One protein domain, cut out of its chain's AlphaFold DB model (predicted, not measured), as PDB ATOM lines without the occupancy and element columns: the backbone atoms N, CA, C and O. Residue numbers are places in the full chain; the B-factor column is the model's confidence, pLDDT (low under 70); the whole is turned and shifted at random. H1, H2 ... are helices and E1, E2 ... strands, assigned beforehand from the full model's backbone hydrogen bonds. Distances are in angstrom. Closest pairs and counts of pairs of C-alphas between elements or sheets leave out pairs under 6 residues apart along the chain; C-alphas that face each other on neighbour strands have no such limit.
ATOM      1  N   PHE A 111      21.834  23.680 -14.178       88.38
ATOM      2  CA  PHE A 111      20.402  23.616 -14.452       88.38
ATOM      3  C   PHE A 111      20.015  23.972 -15.893       88.38
ATOM      4  O   PHE A 111      18.941  23.591 -16.341       88.38
ATOM      5  N   LEU A 112      20.873  24.670 -16.645       90.06
ATOM      6  CA  LEU A 112      20.626  24.934 -18.065       90.06
ATOM      7  C   LEU A 112      21.083  23.777 -18.962       90.06
ATOM      8  O   LEU A 112      20.793  23.795 -20.160       90.06
ATOM      9  N   LYS A 113      21.801  22.786 -18.415       91.06
ATOM     10  CA  LYS A 113      22.319  21.624 -19.147       91.06
ATOM     11  C   LYS A 113      21.307  20.488 -19.096       91.06
ATOM     12  O   LYS A 113      20.999  19.963 -18.031       91.06
ATOM     13  N   ILE A 114      20.852  20.061 -20.267       89.31
ATOM     14  CA  ILE A 114      19.977  18.893 -20.424       89.31
ATOM     15  C   ILE A 114      20.558  17.930 -21.461       89.31
ATOM     16  O   ILE A 114      21.553  18.243 -22.113       89.31
ATOM     17  N   GLN A 115      19.951  16.755 -21.633       89.06
ATOM     18  CA  GLN A 115      20.452  15.736 -22.562       89.06
ATOM     19  C   GLN A 115      20.575  16.264 -24.003       89.06
ATOM     20  O   GLN A 115      21.549  15.965 -24.695       89.06
ATOM     21  N   GLU A 116      19.619  17.081 -24.440       90.69
ATOM     22  CA  GLU A 116      19.592  17.738 -25.746       90.69
ATOM     23  C   GLU A 116      20.619  18.878 -25.859       90.69
ATOM     24  O   GLU A 116      21.110  19.163 -26.952       90.69
ATOM     25  N   TYR A 117      20.968  19.509 -24.733       87.38
ATOM     26  CA  TYR A 117      21.883  20.652 -24.641       87.38
ATOM     27  C   TYR A 117      22.948  20.407 -23.560       87.38
ATOM     28  O   TYR A 117      22.914  21.041 -22.501       87.38
ATOM     29  N   PRO A 118      23.931  19.519 -23.805       85.38
ATOM     30  CA  PRO A 118      24.912  19.128 -22.786       85.38
ATOM     31  C   PRO A 118      25.839  20.276 -22.359       85.38
ATOM     32  O   PRO A 118      26.400  20.250 -21.266       85.38
ATOM     33  N   ASN A 119      25.985  21.296 -23.208       82.56
ATOM     34  CA  ASN A 119      26.746  22.509 -22.903       82.56
ATOM     35  C   ASN A 119      25.912  23.600 -22.215       82.56
ATOM     36  O   ASN A 119      26.478  24.604 -21.796       82.56
ATOM     37  N   GLY A 120      24.601  23.398 -22.084       86.50
ATOM     38  CA  GLY A 120      23.673  24.367 -21.518       86.50
ATOM     39  C   GLY A 120      22.941  25.197 -22.570       86.50
ATOM     40  O   GLY A 120      23.453  25.432 -23.666       86.50
ATOM     41  N   LEU A 121      21.729  25.634 -22.233       89.81
ATOM     42  CA  LEU A 121      21.082  26.767 -22.890       89.81
ATOM     43  C   LEU A 121      21.694  28.087 -22.407       89.81
ATOM     44  O   LEU A 121      22.194  28.181 -21.290       89.81
ATOM     45  N   GLU A 122      21.633  29.107 -23.257       89.06
ATOM     46  CA  GLU A 122      22.165  30.443 -22.982       89.06
ATOM     47  C   GLU A 122      21.038  31.423 -22.669       89.06
ATOM     48  O   GLU A 122      20.058  31.456 -23.411       89.06
ATOM     49  N   LEU A 123      21.191  32.204 -21.596       88.44
ATOM     50  CA  LEU A 123      20.337  33.347 -21.269       88.44
ATOM     51  C   LEU A 123      21.062  34.645 -21.636       88.44
ATOM     52  O   LEU A 123      22.265  34.731 -21.389       88.44
ATOM     53  N   ASP A 124      20.362  35.638 -22.190       87.00
ATOM     54  CA  ASP A 124      21.022  36.828 -22.761       87.00
ATOM     55  C   ASP A 124      21.760  37.670 -21.709       87.00
ATOM     56  O   ASP A 124      22.900  38.085 -21.923       87.00
ATOM     57  N   ILE A 125      21.117  37.935 -20.565       85.12
ATOM     58  CA  ILE A 125      21.711  38.709 -19.467       85.12
ATOM     59  C   ILE A 125      21.387  38.032 -18.125       85.12
ATOM     60  O   ILE A 125      20.338  38.295 -17.527       85.12
ATOM     61  N   PRO A 126      22.258  37.139 -17.634       83.50
ATOM     62  CA  PRO A 126      22.020  36.426 -16.387       83.50
ATOM     63  C   PRO A 126      22.545  37.176 -15.152       83.50
ATOM     64  O   PRO A 126      23.681  37.638 -15.123       83.50
ATOM     65  N   TYR A 127      21.743  37.183 -14.086       82.69
ATOM     66  CA  TYR A 127      22.078  37.684 -12.751       82.69
ATOM     67  C   TYR A 127      21.794  36.595 -11.706       82.69
ATOM     68  O   TYR A 127      21.019  36.780 -10.766       82.69
ATOM     69  N   TYR A 128      22.407  35.418 -11.885       81.56
ATOM     70  CA  TYR A 128      22.109  34.225 -11.079       81.56
ATOM     71  C   TYR A 128      22.267  34.452  -9.570       81.56
ATOM     72  O   TYR A 128      21.483  33.918  -8.793       81.56
ATOM     73  N   GLU A 129      23.233  35.277  -9.153       77.50
ATOM     74  CA  GLU A 129      23.454  35.627  -7.743       77.50
ATOM     75  C   GLU A 129      22.282  36.397  -7.109       77.50
ATOM     76  O   GLU A 129      22.058  36.302  -5.905       77.50
ATOM     77  N   TYR A 130      21.505  37.107  -7.930       80.38
ATOM     78  CA  TYR A 130      20.299  37.831  -7.531       80.38
ATOM     79  C   TYR A 130      19.013  37.057  -7.862       80.38
ATOM     80  O   TYR A 130      17.916  37.570  -7.650       80.38
ATOM     81  N   GLY A 131      19.127  35.829  -8.378       84.19
ATOM     82  CA  GLY A 131      17.984  34.966  -8.670       84.19
ATOM     83  C   GLY A 131      17.146  35.403  -9.872       84.19
ATOM     84  O   GLY A 131      15.955  35.109  -9.906       84.19
ATOM     85  N   PHE A 132      17.716  36.104 -10.858       86.88
ATOM     86  CA  PHE A 132      16.981  36.484 -12.071       86.88
ATOM     87  C   PHE A 132      17.854  36.478 -13.332       86.88
ATOM     88  O   PHE A 132      19.083  36.436 -13.273       86.88
ATOM     89  N   ALA A 133      17.205  36.500 -14.494       89.25
ATOM     90  CA  ALA A 133      17.847  36.657 -15.795       89.25
ATOM     91  C   ALA A 133      16.923  37.418 -16.752       89.25
ATOM     92  O   ALA A 133      15.701  37.387 -16.594       89.25
ATOM     93  N   ILE A 134      17.501  38.090 -17.745       86.62
ATOM     94  CA  ILE A 134      16.768  38.846 -18.763       86.62
ATOM     95  C   ILE A 134      16.992  38.199 -20.133       86.62
ATOM     96  O   ILE A 134      18.126  37.901 -20.503       86.62
ATOM     97  N   GLU A 135      15.903  38.020 -20.878       90.62
ATOM     98  CA  GLU A 135      15.877  37.625 -22.287       90.62
ATOM     99  C   GLU A 135      15.405  38.799 -23.145       90.62
ATOM    100  O   GLU A 135      14.333  39.367 -22.913       90.62
ATOM    101  N   VAL A 136      16.186  39.138 -24.164       85.62
ATOM    102  CA  VAL A 136      15.869  40.202 -25.109       85.62
ATOM    103  C   VAL A 136      15.101  39.612 -26.282       85.62
ATOM    104  O   VAL A 136      15.613  38.841 -27.092       85.62
ATOM    105  N   GLN A 137      13.843  40.009 -26.396       83.00
ATOM    106  CA  GLN A 137      12.910  39.455 -27.356       83.00
ATOM    107  C   GLN A 137      12.859  40.319 -28.624       83.00
ATOM    108  O   GLN A 137      12.504  41.501 -28.606       83.00
ATOM    109  N   GLY A 138      13.239  39.718 -29.752       82.38
ATOM    110  CA  GLY A 138      13.091  40.284 -31.098       82.38
ATOM    111  C   GLY A 138      11.769  39.890 -31.774       82.38
ATOM    112  O   GLY A 138      11.092  38.964 -31.336       82.38
ATOM    113  N   VAL A 139      11.449  40.510 -32.920       78.88
ATOM    114  CA  VAL A 139      10.251  40.182 -33.745       78.88
ATOM    115  C   VAL A 139      10.108  38.679 -34.013       78.88
ATOM    116  O   VAL A 139       9.000  38.148 -34.040       78.88
ATOM    117  N   GLN A 140      11.242  37.998 -34.182       70.56
ATOM    118  CA  GLN A 140      11.342  36.562 -34.446       70.56
ATOM    119  C   GLN A 140      10.731  35.664 -33.354       70.56
ATOM    120  O   GLN A 140      10.452  34.502 -33.630       70.56
ATOM    121  N   HIS A 141      10.526  36.179 -32.137       70.00
ATOM    122  CA  HIS A 141       9.926  35.428 -31.034       70.00
ATOM    123  C   HIS A 141       8.398  35.573 -30.981       70.00
ATOM    124  O   HIS A 141       7.705  34.636 -30.589       70.00
ATOM    125  N   GLU A 142       7.841  36.700 -31.445       73.25
ATOM    126  CA  GLU A 142       6.382  36.870 -31.532       73.25
ATOM    127  C   GLU A 142       5.799  36.186 -32.766       73.25
ATOM    128  O   GLU A 142       4.708  35.614 -32.719       73.25
ATOM    129  N   LYS A 143       6.479  36.324 -33.910       80.62
ATOM    130  CA  LYS A 143       5.929  35.955 -35.215       80.62
ATOM    131  C   LYS A 143       7.001  35.364 -36.106       80.62
ATOM    132  O   LYS A 143       8.152  35.795 -36.105       80.62
ATOM    133  N   TYR A 144       6.568  34.422 -36.940       78.75
ATOM    134  CA  TYR A 144       7.388  33.923 -38.028       78.75
ATOM    135  C   TYR A 144       7.862  35.087 -38.902       78.75
ATOM    136  O   TYR A 144       7.062  35.898 -39.377       78.75
ATOM    137  N   HIS A 145       9.165  35.130 -39.140       77.19
ATOM    138  CA  HIS A 145       9.797  36.111 -39.994       77.19
ATOM    139  C   HIS A 145      10.751  35.404 -40.953       77.19
ATOM    140  O   HIS A 145      11.746  34.809 -40.543       77.19
ATOM    141  N   GLU A 146      10.482  35.510 -42.254       76.06
ATOM    142  CA  GLU A 146      11.174  34.754 -43.306       76.06
ATOM    143  C   GLU A 146      12.703  34.855 -43.219       76.06
ATOM    144  O   GLU A 146      13.398  33.842 -43.302       76.06
ATOM    145  N   PHE A 147      13.223  36.059 -42.958       75.94
ATOM    146  CA  PHE A 147      14.657  36.294 -42.781       75.94
ATOM    147  C   PHE A 147      15.255  35.558 -41.568       75.94
ATOM    148  O   PHE A 147      16.280  34.893 -41.697       75.94
ATOM    149  N   PHE A 148      14.617  35.642 -40.397       70.62
ATOM    150  CA  PHE A 148      15.157  35.089 -39.151       70.62
ATOM    151  C   PHE A 148      14.959  33.572 -39.064       70.62
ATOM    152  O   PHE A 148      15.836  32.850 -38.596       70.62
ATOM    153  N   ASN A 149      13.848  33.067 -39.601       79.56
ATOM    154  CA  ASN A 149      13.522  31.642 -39.606       79.56
ATOM    155  C   ASN A 149      14.005  30.919 -40.879       79.56
ATOM    156  O   ASN A 149      13.758  29.722 -41.038       79.56
ATOM    157  N   ARG A 150      14.729  31.619 -41.768       78.50
ATOM    158  CA  ARG A 150      15.308  31.096 -43.021       78.50
ATOM    159  C   ARG A 150      14.283  30.431 -43.946       78.50
ATOM    160  O   ARG A 150      14.581  29.415 -44.566       78.50
ATOM    161  N   GLY A 151      13.070  30.970 -44.009       80.81
ATOM    162  CA  GLY A 151      12.010  30.394 -44.839       80.81
ATOM    163  C   GLY A 151      11.332  29.136 -44.269       80.81
ATOM    164  O   GLY A 151      10.450  28.595 -44.930       80.81
ATOM    165  N   ASP A 152      11.721  28.645 -43.082       84.56
ATOM    166  CA  ASP A 152      11.224  27.377 -42.524       84.56
ATOM    167  C   ASP A 152      10.479  27.584 -41.199       84.56
ATOM    168  O   ASP A 152      11.050  27.984 -40.179       84.56
ATOM    169  N   LEU A 153       9.185  27.253 -41.202       85.06
ATOM    170  CA  LEU A 153       8.316  27.330 -40.028       85.06
ATOM    171  C   LEU A 153       8.798  26.420 -38.884       85.06
ATOM    172  O   LEU A 153       8.593  26.745 -37.716       85.06
ATOM    173  N   ASN A 154       9.498  25.322 -39.182       87.69
ATOM    174  CA  ASN A 154      10.048  24.450 -38.143       87.69
ATOM    175  C   ASN A 154      11.106  25.158 -37.294       87.69
ATOM    176  O   ASN A 154      11.243  24.844 -36.114       87.69
ATOM    177  N   ASN A 155      11.846  26.117 -37.858       84.75
ATOM    178  CA  ASN A 155      12.813  26.896 -37.086       84.75
ATOM    179  C   ASN A 155      12.108  27.806 -36.076       84.75
ATOM    180  O   ASN A 155      12.597  27.959 -34.962       84.75
ATOM    181  N   PHE A 156      10.941  28.348 -36.433       83.12
ATOM    182  CA  PHE A 156      10.106  29.122 -35.514       83.12
ATOM    183  C   PHE A 156       9.537  28.248 -34.389       83.12
ATOM    184  O   PHE A 156       9.638  28.609 -33.222       83.12
ATOM    185  N   ILE A 157       9.034  27.051 -34.713       88.00
ATOM    186  CA  ILE A 157       8.541  26.098 -33.703       88.00
ATOM    187  C   ILE A 157       9.668  25.680 -32.747       88.00
ATOM    188  O   ILE A 157       9.474  25.654 -31.535       88.00
ATOM    189  N   LYS A 158      10.865  25.391 -33.273       88.81
ATOM    190  CA  LYS A 158      12.046  25.070 -32.453       88.81
ATOM    191  C   LYS A 158      12.460  26.235 -31.557       88.81
ATOM    192  O   LYS A 158      12.874  25.998 -30.429       88.81
ATOM    193  N   GLN A 159      12.358  27.466 -32.053       86.19
ATOM    194  CA  GLN A 159      12.642  28.664 -31.269       86.19
ATOM    195  C   GLN A 159      11.653  28.805 -30.108       86.19
ATOM    196  O   GLN A 159      12.096  28.868 -28.970       86.19
ATOM    197  N   GLN A 160      10.344  28.701 -30.369       88.06
ATOM    198  CA  GLN A 160       9.323  28.723 -29.313       88.06
ATOM    199  C   GLN A 160       9.517  27.608 -28.280       88.06
ATOM    200  O   GLN A 160       9.413  27.850 -27.080       88.06
ATOM    201  N   ALA A 161       9.841  26.391 -28.730       91.38
ATOM    202  CA  ALA A 161      10.130  25.278 -27.832       91.38
ATOM    203  C   ALA A 161      11.357  25.561 -26.947       91.38
ATOM    204  O   ALA A 161      11.345  25.248 -25.760       91.38
ATOM    205  N   ARG A 162      12.402  26.190 -27.503       90.62
ATOM    206  CA  ARG A 162      13.597  26.584 -26.748       90.62
ATOM    207  C   ARG A 162      13.287  27.675 -25.724       90.62
ATOM    208  O   ARG A 162      13.777  27.596 -24.604       90.62
ATOM    209  N   ASP A 163      12.484  28.666 -26.095       90.75
ATOM    210  CA  ASP A 163      12.104  29.765 -25.202       90.75
ATOM    211  C   ASP A 163      11.244  29.260 -24.033       90.75
ATOM    212  O   ASP A 163      11.461  29.652 -22.885       90.75
ATOM    213  N   GLN A 164      10.329  28.324 -24.305       92.31
ATOM    214  CA  GLN A 164       9.533  27.649 -23.280       92.31
ATOM    215  C   GLN A 164      10.410  26.806 -22.343       92.31
ATOM    216  O   GLN A 164      10.270  26.895 -21.127       92.31
ATOM    217  N   LEU A 165      11.366  26.053 -22.890       94.62
ATOM    218  CA  LEU A 165      12.300  25.257 -22.094       94.62
ATOM    219  C   LEU A 165      13.167  26.131 -21.174       94.62
ATOM    220  O   LEU A 165      13.343  25.805 -20.005       94.62
ATOM    221  N   LYS A 166      13.677  27.271 -21.661       93.88
ATOM    222  CA  LYS A 166      14.406  28.233 -20.813       93.88
ATOM    223  C   LYS A 166      13.555  28.691 -19.631       93.88
ATOM    224  O   LYS A 166      14.059  28.769 -18.513       93.88
ATOM    225  N   LYS A 167      12.278  28.990 -19.885       94.06
ATOM    226  CA  LYS A 167      11.333  29.427 -18.858       94.06
ATOM    227  C   LYS A 167      11.127  28.351 -17.793       94.06
ATOM    228  O   LYS A 167      11.266  28.658 -16.616       94.06
ATOM    229  N   GLU A 168      10.872  27.112 -18.203       95.00
ATOM    230  CA  GLU A 168      10.690  25.971 -17.294       95.00
ATOM    231  C   GLU A 168      11.932  25.738 -16.428       95.00
ATOM    232  O   GLU A 168      11.835  25.702 -15.204       95.00
ATOM    233  N   LEU A 169      13.118  25.696 -17.043       94.38
ATOM    234  CA  LEU A 169      14.378  25.522 -16.317       94.38
ATOM    235  C   LEU A 169      14.627  26.657 -15.315       94.38
ATOM    236  O   LEU A 169      15.114  26.410 -14.212       94.38
ATOM    237  N   CYS A 170      14.284  27.897 -15.665       92.69
ATOM    238  CA  CYS A 170      14.387  29.024 -14.741       92.69
ATOM    239  C   CYS A 170      13.388  28.899 -13.579       92.69
ATOM    240  O   CYS A 170      13.785  29.052 -12.425       92.69
ATOM    241  N   GLU A 171      12.124  28.567 -13.854       92.62
ATOM    242  CA  GLU A 171      11.082  28.386 -12.835       92.62
ATOM    243  C   GLU A 171      11.437  27.274 -11.835       92.62
ATOM    244  O   GLU A 171      11.361  27.490 -10.623       92.62
ATOM    245  N   GLU A 172      11.901  26.120 -12.322       93.62
ATOM    246  CA  GLU A 172      12.333  24.988 -11.490       93.62
ATOM    247  C   GLU A 172      13.495  25.343 -10.554       93.62
ATOM    248  O   GLU A 172      13.606  24.797  -9.454       93.62
ATOM    249  N   ASN A 173      14.340  26.286 -10.971       90.56
ATOM    250  CA  ASN A 173      15.539  26.695 -10.244       90.56
ATOM    251  C   ASN A 173      15.377  28.040  -9.535       90.56
ATOM    252  O   ASN A 173      16.364  28.622  -9.090       90.56
ATOM    253  N   GLN A 174      14.136  28.524  -9.402       90.06
ATOM    254  CA  GLN A 174      13.810  29.783  -8.726       90.06
ATOM    255  C   GLN A 174      14.542  30.996  -9.322       90.06
ATOM    256  O   GLN A 174      14.803  31.980  -8.630       90.06
ATOM    257  N   ILE A 175      14.849  30.937 -10.617       91.62
ATOM    258  CA  ILE A 175      15.378  32.053 -11.389       91.62
ATOM    259  C   ILE A 175      14.204  32.783 -12.030       91.62
ATOM    260  O   ILE A 175      13.456  32.249 -12.847       91.62
ATOM    261  N   ALA A 176      14.039  34.043 -11.663       89.94
ATOM    262  CA  ALA A 176      13.037  34.913 -12.235       89.94
ATOM    263  C   ALA A 176      13.452  35.323 -13.660       89.94
ATOM    264  O   ALA A 176      14.308  36.186 -13.843       89.94
ATOM    265  N   LEU A 177      12.847  34.714 -14.679       92.44
ATOM    266  CA  LEU A 177      13.088  35.098 -16.072       92.44
ATOM    267  C   LEU A 177      12.250  36.336 -16.432       92.44
ATOM    268  O   LEU A 177      11.044  36.389 -16.165       92.44
ATOM    269  N   ARG A 178      12.895  37.359 -16.990       90.75
ATOM    270  CA  ARG A 178      12.290  38.630 -17.411       90.75
ATOM    271  C   ARG A 178      12.487  38.813 -18.904       90.75
ATOM    272  O   ARG A 178      13.513  38.413 -19.442       90.75
ATOM    273  N   TYR A 179      11.512  39.420 -19.562       89.69
ATOM    274  CA  TYR A 179      11.525  39.608 -21.006       89.69
ATOM    275  C   TYR A 179      11.527  41.092 -21.316       89.69
ATOM    276  O   TYR A 179      10.672  41.805 -20.806       89.69
ATOM    277  N   VAL A 180      12.460  41.523 -22.158       87.69
ATOM    278  CA  VAL A 180      12.542  42.907 -22.626       87.69
ATOM    279  C   VAL A 180      12.466  42.910 -24.138       87.69
ATOM    280  O   VAL A 180      13.247  42.233 -24.808       87.69
ATOM    281  N   TRP A 181      11.528  43.657 -24.695       83.00
ATOM    282  CA  TRP A 181      11.347  43.734 -26.135       83.00
ATOM    283  C   TRP A 181      12.316  44.733 -26.756       83.00
ATOM    284  O   TRP A 181      12.575  45.805 -26.219       83.00
ATOM    285  N   TYR A 182      12.823  44.418 -27.948       79.94
ATOM    286  CA  TYR A 182      13.810  45.257 -28.643       79.94
ATOM    287  C   TYR A 182      13.343  46.700 -28.942       79.94
ATOM    288  O   TYR A 182      14.167  47.548 -29.282       79.94
ATOM    289  N   TYR A 183      12.035  46.965 -28.892       80.62
ATOM    290  CA  TYR A 183      11.437  48.284 -29.120       80.62
ATOM    291  C   TYR A 183      11.168  49.070 -27.830       80.62
ATOM    292  O   TYR A 183      10.726  50.216 -27.905       80.62
ATOM    293  N   GLU A 184      11.391  48.470 -26.664       79.19
ATOM    294  CA  GLU A 184      11.182  49.115 -25.372       79.19
ATOM    295  C   GLU A 184      12.389  49.968 -24.964       79.19
ATOM    296  O   GLU A 184      13.538  49.679 -25.306       79.19
ATOM    297  N   ASP A 185      12.132  51.037 -24.207       76.25
ATOM    298  CA  ASP A 185      13.203  51.828 -23.604       76.25
ATOM    299  C   ASP A 185      13.770  51.078 -22.393       76.25
ATOM    300  O   ASP A 185      13.120  50.944 -21.351       76.25
ATOM    301  N   LEU A 186      15.012  50.609 -22.526       70.88
ATOM    302  CA  LEU A 186      15.724  49.864 -21.489       70.88
ATOM    303  C   LEU A 186      15.838  50.643 -20.170       70.88
ATOM    304  O   LEU A 186      15.852  50.029 -19.105       70.88
ATOM    305  N   HIS A 187      15.895  51.979 -20.210       71.94
ATOM    306  CA  HIS A 187      15.967  52.803 -19.000       71.94
ATOM    307  C   HIS A 187      14.653  52.834 -18.215       71.94
ATOM    308  O   HIS A 187      14.667  53.202 -17.042       71.94
ATOM    309  N   ILE A 188      13.541  52.457 -18.848       75.12
ATOM    310  CA  ILE A 188      12.217  52.375 -18.226       75.12
ATOM    311  C   ILE A 188      11.929  50.935 -17.805       75.12
ATOM    312  O   ILE A 188      11.551  50.695 -16.664       75.12
ATOM    313  N   VAL A 189      12.154  49.981 -18.708       73.19
ATOM    314  CA  VAL A 189      11.714  48.594 -18.515       73.19
ATOM    315  C   VAL A 189      12.619  47.815 -17.562       73.19
ATOM    316  O   VAL A 189      12.128  47.034 -16.750       73.19
ATOM    317  N   ILE A 190      13.937  48.047 -17.580       71.56
ATOM    318  CA  ILE A 190      14.848  47.334 -16.671       71.56
ATOM    319  C   ILE A 190      14.519  47.635 -15.193       71.56
ATOM    320  O   ILE A 190      14.394  46.677 -14.433       71.56
ATOM    321  N   PRO A 191      14.314  48.898 -14.759       75.94
ATOM    322  CA  PRO A 191      13.900  49.190 -13.383       75.94
ATOM    323  C   PRO A 191      12.569  48.573 -12.936       75.94
ATOM    324  O   PRO A 191      12.392  48.381 -11.742       75.94
ATOM    325  N   GLU A 192      11.632  48.273 -13.842       76.12
ATOM    326  CA  GLU A 192      10.370  47.592 -13.490       76.12
ATOM    327  C   GLU A 192      10.556  46.087 -13.245       76.12
ATOM    328  O   GLU A 192       9.701  45.424 -12.654       76.12
ATOM    329  N   HIS A 193      11.667  45.529 -13.727       69.38
ATOM    330  CA  HIS A 193      11.996  44.115 -13.606       69.38
ATOM    331  C   HIS A 193      12.908  43.780 -12.418       69.38
ATOM    332  O   HIS A 193      12.979  42.593 -12.071       69.38
ATOM    333  N   LEU A 194      13.569  44.793 -11.840       66.44
ATOM    334  CA  LEU A 194      14.445  44.739 -10.659       66.44
ATOM    335  C   LEU A 194      13.659  44.968  -9.360       66.44
ATOM    336  O   LEU A 194      13.954  44.252  -8.379       66.44
TER     337      LEU A 194
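Overview. This is residues 111 to 194 of the 194 residues of an uncharacterized protein of Rhizophagus sp. MUCL 43196 (UniProt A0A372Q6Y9). A small three-stranded sheet, E1, E2 and E3, has the long helix H2 over one face and the short helix H3 over the opposite face. H2 runs along the strands, with its residues 163 to 171 near E2 and E3, while its residues 156 to 160 pack on the short helix H1. The printed part has 84 residues, with three named strands and three named helices in the order E1, E2, H1, H2, E3, H3; the sheet is mixed, in the order E1, E2, E3, and the class is mixed, helices and strands. The whole is only just compact, close to loose, with a radius of gyration of the C-alphas of 13.9 A, and flat, spanning 39 by 36 by 16 A.

Along the chain. Residues 111 to 124 hold no named element. E1 is residues 125 to 127, with C-alpha 125 at (21.711, 38.709, -19.467). E2 is residues 132 to 137 and measures 16.1 A from first to last C-alpha. H1 is residues 139 to 142. H2 is residues 153 to 172, measures 28.9 A and begins with C-alpha 153 at (8.316, 27.330, -40.028). E3 is residues 176 to 181 and measures 16.5 A. H3 is residues 186 to 193, measures 10.4 A and ends with C-alpha 193 at (11.996, 44.115, -13.606).

Arrangement. E1 and E2 form a hairpin of antiparallel neighbours at 169 degrees, with N 127 and O 132 within hydrogen-bond range at 2.9 A. E2 and E3 are parallel at 25 degrees, with N 135 and O 178 at 2.8 A and N 180 and O 135 at 3.0 A. E2, H1, H2 and E3 make a strand-helix-strand unit, two parallel neighbour strands with helices between, and its crossover is right-handed. H2 is on the sheet at a height of 11.4 A, over E3 and only just over E2, with 3 of its C-alphas there; on the local plane it stands at 3 degrees to E3. The closest C-alphas of H2 and E3 are those of Cys 170 and Leu 177, 6.4 A apart. H1 is not on the sheet; it touches H2, closest at the C-alphas of His 141 and Gln 160, 6.9 A. H3 is on the face opposite to H2, over E3 at a height of 9.2 A, with the C-alphas of Arg 178 and His 193 closest at 6.7 A. H2 and H3 are apart. In H2 every O i to N i+4 pair is within hydrogen-bond range, in H3 2 of 4 are, and H1 is too short for such a pair.

Size, cuts and confidence. The two C-alphas farthest apart, those of Glu 129 and Gly 151, are 39.2 A apart. The printed part has no cut and ends at residue 194, the chain's last. The link from H1 to H2, 10 residues, is short, and the other links between named elements are tight. The mean pLDDT of the printed part is 84.2, and residues 193 to 194 are under 70.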